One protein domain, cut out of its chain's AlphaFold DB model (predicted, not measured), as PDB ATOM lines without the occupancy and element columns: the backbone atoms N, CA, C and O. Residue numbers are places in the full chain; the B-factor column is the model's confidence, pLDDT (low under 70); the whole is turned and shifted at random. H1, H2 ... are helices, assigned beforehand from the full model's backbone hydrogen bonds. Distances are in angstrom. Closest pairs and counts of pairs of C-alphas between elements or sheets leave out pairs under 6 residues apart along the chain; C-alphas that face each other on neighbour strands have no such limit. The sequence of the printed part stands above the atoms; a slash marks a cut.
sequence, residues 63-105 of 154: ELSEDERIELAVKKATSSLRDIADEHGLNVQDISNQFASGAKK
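What this domain is: This is residues 63 to 105 of the 154 residues of an uncharacterized protein of Verrucomicrobiales bacterium (UniProt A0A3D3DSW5). A long straight helix, H1, turns back through a tight link into a short helix, H2, and the two make a corner like a lopsided V. The first part of H1, residues 66 to 71, sticks out, as do residues 97 to 105. The printed part has 43 residues with two named helices, H1 then H2, and no named strand; its class is all helix. It is loose, with a radius of gyration of the C-alphas of 13.1 A, and elongated, spanning 39 by 23 by 13 A.

How they stand to each other: H1, residues 66 to 88, touches H2, residues 92 to 101, with residues 81 to 85 alone. Their closest C-alphas, those of Ala 85 and Val 92, are 6.0 A apart. They run opposite ways at a steep tilt of 69 degrees, only just short of about perpendicular. In H1 and H2 every O i to N i+4 pair is within hydrogen-bond range.

Where its parts are: H1 measures 32.8 A from C-alpha 66 at (47.741, 118.003, 65.192) to C-alpha 88. H2 measures 14.1 A and ends at C-alpha 101, at (74.970, 117.022, 52.879).

The domain as a whole: The C-alphas farthest apart, Glu 63 and Lys 104, are 40.5 A apart. The printed part has no cut. Residues 63 to 65 and 102 to 105 have pLDDT under 70.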
ATOM      1  N   GLU A  63      40.179 123.130  63.310       59.34
ATOM      2  CA  GLU A  63      39.595 121.793  63.554       59.34
ATOM      3  C   GLU A  63      40.494 120.641  63.084       59.34
ATOM      4  O   GLU A  63      40.204 119.482  63.368       59.34
ATOM      5  N   LEU A  64      41.593 120.949  62.394       61.84
ATOM      6  CA  LEU A  64      42.561 119.948  61.959       61.84
ATOM      7  C   LEU A  64      43.247 119.321  63.176       61.84
ATOM      8  O   LEU A  64      43.765 120.038  64.044       61.84
ATOM      9  N   SER A  65      43.298 117.986  63.203       69.00
ATOM     10  CA  SER A  65      44.115 117.250  64.170       69.00
ATOM     11  C   SER A  65      45.571 117.719  64.083       69.00
ATOM     12  O   SER A  65      46.025 118.191  63.037       69.00
ATOM     13  N   GLU A  66      46.332 117.599  65.170       75.25
ATOM     14  CA  GLU A  66      47.741 118.003  65.192       75.25
ATOM     15  C   GLU A  66      48.532 117.373  64.033       75.25
ATOM     16  O   GLU A  66      49.281 118.079  63.356       75.25
ATOM     17  N   ASP A  67      48.251 116.105  63.726       78.88
ATOM     18  CA  ASP A  67      48.830 115.373  62.597       78.88
ATOM     19  C   ASP A  67      48.465 115.985  61.235       78.88
ATOM     20  O   ASP A  67      49.334 116.171  60.385       78.88
ATOM     21  N   GLU A  68      47.205 116.379  61.031       77.56
ATOM     22  CA  GLU A  68      46.751 116.994  59.776       77.56
ATOM     23  C   GLU A  68      47.366 118.381  59.572       77.56
ATOM     24  O   GLU A  68      47.725 118.756  58.452       77.56
ATOM     25  N   ARG A  69      47.548 119.153  60.650       76.25
ATOM     26  CA  ARG A  69      48.252 120.441  60.572       76.25
ATOM     27  C   ARG A  69      49.717 120.250  60.205       76.25
ATOM     28  O   ARG A  69      50.251 121.047  59.432       76.25
ATOM     29  N   ILE A  70      50.369 119.229  60.764       84.75
ATOM     30  CA  ILE A  70      51.760 118.900  60.442       84.75
ATOM     31  C   ILE A  70      51.856 118.474  58.977       84.75
ATOM     32  O   ILE A  70      52.686 119.015  58.248       84.75
ATOM     33  N   GLU A  71      50.979 117.585  58.511       83.88
ATOM     34  CA  GLU A  71      50.955 117.140  57.116       83.88
ATOM     35  C   GLU A  71      50.718 118.311  56.150       83.88
ATOM     36  O   GLU A  71      51.430 118.455  55.150       83.88
ATOM     37  N   LEU A  72      49.785 119.209  56.474       83.31
ATOM     38  CA  LEU A  72      49.506 120.396  55.669       83.31
ATOM     39  C   LEU A  72      50.687 121.375  55.661       83.31
ATOM     40  O   LEU A  72      51.024 121.923  54.607       83.31
ATOM     41  N   ALA A  73      51.353 121.567  56.802       85.38
ATOM     42  CA  ALA A  73      52.556 122.386  56.898       85.38
ATOM     43  C   ALA A  73      53.715 121.794  56.081       85.38
ATOM     44  O   ALA A  73      54.368 122.529  55.337       85.38
ATOM     45  N   VAL A  74      53.930 120.477  56.155       88.88
ATOM     46  CA  VAL A  74      54.943 119.764  55.363       88.88
ATOM     47  C   VAL A  74      54.634 119.898  53.878       88.88
ATOM     48  O   VAL A  74      55.487 120.350  53.117       88.88
ATOM     49  N   LYS A  75      53.397 119.614  53.462       87.69
ATOM     50  CA  LYS A  75      52.957 119.745  52.068       87.69
ATOM     51  C   LYS A  75      53.163 121.165  51.539       87.69
ATOM     52  O   LYS A  75      53.674 121.344  50.432       87.69
ATOM     53  N   LYS A  76      52.809 122.180  52.331       86.38
ATOM     54  CA  LYS A  76      52.990 123.593  51.969       86.38
ATOM     55  C   LYS A  76      54.467 123.982  51.894       86.38
ATOM     56  O   LYS A  76      54.852 124.694  50.970       86.38
ATOM     57  N   ALA A  77      55.297 123.491  52.811       87.88
ATOM     58  CA  ALA A  77      56.741 123.702  52.775       87.88
ATOM     59  C   ALA A  77      57.375 123.051  51.538       87.88
ATOM     60  O   ALA A  77      58.172 123.688  50.854       87.88
ATOM     61  N   THR A  78      56.982 121.821  51.193       86.56
ATOM     62  CA  THR A  78      57.462 121.126  49.990       86.56
ATOM     63  C   THR A  78      57.023 121.831  48.707       86.56
ATOM     64  O   THR A  78      57.835 121.971  47.794       86.56
ATOM     65  N   SER A  79      55.777 122.314  48.637       85.44
ATOM     66  CA  SER A  79      55.308 123.111  47.495       85.44
ATOM     67  C   SER A  79      56.113 124.400  47.359       85.44
ATOM     68  O   SER A  79      56.650 124.667  46.295       85.44
ATOM     69  N   SER A  80      56.294 125.138  48.459       86.56
ATOM     70  CA  SER A  80      57.066 126.385  48.469       86.56
ATOM     71  C   SER A  80      58.524 126.175  48.036       86.56
ATOM     72  O   SER A  80      59.061 126.956  47.257       86.56
ATOM     73  N   LEU A  81      59.162 125.078  48.467       82.88
ATOM     74  CA  LEU A  81      60.507 124.717  48.005       82.88
ATOM     75  C   LEU A  81      60.558 124.482  46.494       82.88
ATOM     76  O   LEU A  81      61.530 124.882  45.859       82.88
ATOM     77  N   ARG A  82      59.535 123.836  45.929       85.19
ATOM     78  CA  ARG A  82      59.433 123.603  44.487       85.19
ATOM     79  C   ARG A  82      59.204 124.902  43.720       85.19
ATOM     80  O   ARG A  82      59.906 125.134  42.745       85.19
ATOM     81  N   ASP A  83      58.315 125.760  44.205       85.69
ATOM     82  CA  ASP A  83      58.007 127.046  43.575       85.69
ATOM     83  C   ASP A  83      59.243 127.968  43.550       85.69
ATOM     84  O   ASP A  83      59.576 128.536  42.512       85.69
ATOM     85  N   ILE A  84      59.989 128.051  44.662       80.75
ATOM     86  CA  ILE A  84      61.251 128.811  44.749       80.75
ATOM     87  C   ILE A  84      62.316 128.209  43.822       80.75
ATOM     88  O   ILE A  84      63.093 128.936  43.204       80.75
ATOM     89  N   ALA A  85      62.381 126.879  43.732       80.38
ATOM     90  CA  ALA A  85      63.327 126.201  42.856       80.38
ATOM     91  C   ALA A  85      63.033 126.519  41.382       80.38
ATOM     92  O   ALA A  85      63.935 126.950  40.664       80.38
ATOM     93  N   ASP A  86      61.770 126.413  40.971       80.88
ATOM     94  CA  ASP A  86      61.319 126.724  39.614       80.88
ATOM     95  C   ASP A  86      61.537 128.216  39.275       80.88
ATOM     96  O   ASP A  86      62.055 128.531  38.201       80.88
ATOM     97  N   GLU A  87      61.248 129.139  40.202       83.25
ATOM     98  CA  GLU A  87      61.461 130.586  40.015       83.25
ATOM     99  C   GLU A  87      62.946 130.954  39.840       83.25
ATOM    100  O   GLU A  87      63.296 131.852  39.066       83.25
ATOM    101  N   HIS A  88      63.842 130.246  40.529       79.75
ATOM    102  CA  HIS A  88      65.284 130.490  40.476       79.75
ATOM    103  C   HIS A  88      66.044 129.553  39.522       79.75
ATOM    104  O   HIS A  88      67.274 129.635  39.453       79.75
ATOM    105  N   GLY A  89      65.342 128.694  38.774       77.44
ATOM    106  CA  GLY A  89      65.944 127.718  37.858       77.44
ATOM    107  C   GLY A  89      66.816 126.668  38.559       77.44
ATOM    108  O   GLY A  89      67.755 126.140  37.963       77.44
ATOM    109  N   LEU A  90      66.551 126.402  39.837       76.81
ATOM    110  CA  LEU A  90      67.239 125.415  40.661       76.81
ATOM    111  C   LEU A  90      66.475 124.086  40.620       76.81
ATOM    112  O   LEU A  90      65.251 124.062  40.571       76.81
ATOM    113  N   ASN A  91      67.184 122.958  40.675       77.94
ATOM    114  CA  ASN A  91      66.546 121.646  40.767       77.94
ATOM    115  C   ASN A  91      66.282 121.290  42.241       77.94
ATOM    116  O   ASN A  91      67.175 121.372  43.087       77.94
ATOM    117  N   VAL A  92      65.063 120.849  42.553       76.38
ATOM    118  CA  VAL A  92      64.632 120.457  43.908       76.38
ATOM    119  C   VAL A  92      65.510 119.339  44.490       76.38
ATOM    120  O   VAL A  92      65.777 119.324  45.694       76.38
ATOM    121  N   GLN A  93      66.018 118.435  43.646       77.19
ATOM    122  CA  GLN A  93      66.958 117.395  44.077       77.19
ATOM    123  C   GLN A  93      68.286 117.985  44.564       77.19
ATOM    124  O   GLN A  93      68.829 117.516  45.561       77.19
ATOM    125  N   ASP A  94      68.776 119.054  43.936       71.31
ATOM    126  CA  ASP A  94      70.030 119.699  44.334       71.31
ATOM    127  C   ASP A  94      69.881 120.470  45.649       71.31
ATOM    128  O   ASP A  94      70.790 120.458  46.479       71.31
ATOM    129  N   ILE A  95      68.716 121.082  45.884       70.31
ATOM    130  CA  ILE A  95      68.388 121.744  47.157       70.31
ATOM    131  C   ILE A  95      68.306 120.708  48.287       70.31
ATOM    132  O   ILE A  95      68.864 120.919  49.365       70.31
ATOM    133  N   SER A  96      67.664 119.564  48.026       75.12
ATOM    134  CA  SER A  96      67.582 118.455  48.982       75.12
ATOM    135  C   SER A  96      68.964 117.869  49.290       75.12
ATOM    136  O   SER A  96      69.310 117.698  50.459       75.12
ATOM    137  N   ASN A  97      69.800 117.663  48.268       75.06
ATOM    138  CA  ASN A  97      71.174 117.186  48.425       75.06
ATOM    139  C   ASN A  97      72.047 118.180  49.204       75.06
ATOM    140  O   ASN A  97      72.859 117.762  50.028       75.06
ATOM    141  N   GLN A  98      71.882 119.491  49.003       71.19
ATOM    142  CA  GLN A  98      72.591 120.516  49.781       71.19
ATOM    143  C   GLN A  98      72.145 120.557  51.245       71.19
ATOM    144  O   GLN A  98      72.978 120.731  52.134       71.19
ATOM    145  N   PHE A  99      70.855 120.353  51.508       72.38
ATOM    146  CA  PHE A  99      70.332 120.280  52.868       72.38
ATOM    147  C   PHE A  99      70.806 119.010  53.595       72.38
ATOM    148  O   PHE A  99      71.266 119.087  54.732       72.38
ATOM    149  N   ALA A 100      70.769 117.856  52.921       77.38
ATOM    150  CA  ALA A 100      71.184 116.567  53.478       77.38
ATOM    151  C   ALA A 100      72.706 116.450  53.674       77.38
ATOM    152  O   ALA A 100      73.161 115.812  54.619       77.38
ATOM    153  N   SER A 101      73.503 117.067  52.797       71.06
ATOM    154  CA  SER A 101      74.970 117.022  52.879       71.06
ATOM    155  C   SER A 101      75.567 118.013  53.882       71.06
ATOM    156  O   SER A 101      76.769 117.948  54.144       71.06
ATOM    157  N   GLY A 102      74.776 118.950  54.424       62.44
ATOM    158  CA  GLY A 102      75.267 120.013  55.312       62.44
ATOM    159  C   GLY A 102      76.360 120.889  54.680       62.44
ATOM    160  O   GLY A 102      77.079 121.604  55.385       62.44
ATOM    161  N   ALA A 103      76.535 120.811  53.357       63.81
ATOM    162  CA  ALA A 103      77.630 121.452  52.657       63.81
ATOM    163  C   ALA A 103      77.387 122.964  52.545       63.81
ATOM    164  O   ALA A 103      76.276 123.434  52.303       63.81
ATOM    165  N   LYS A 104      78.462 123.736  52.751       64.38
ATOM    166  CA  LYS A 104      78.473 125.205  52.758       64.38
ATOM    167  C   LYS A 104      77.705 125.784  51.563       64.38
ATOM    168  O   LYS A 104      77.966 125.411  50.424       64.38
ATOM    169  N   LYS A 105      76.829 126.753  51.864       60.34
ATOM    170  CA  LYS A 105      76.020 127.533  50.913       60.34
ATOM    171  C   LYS A 105      76.809 127.846  49.630       60.34
ATOM    172  O   LYS A 105      77.846 128.513  49.733       60.34
TER     173      LYS A 105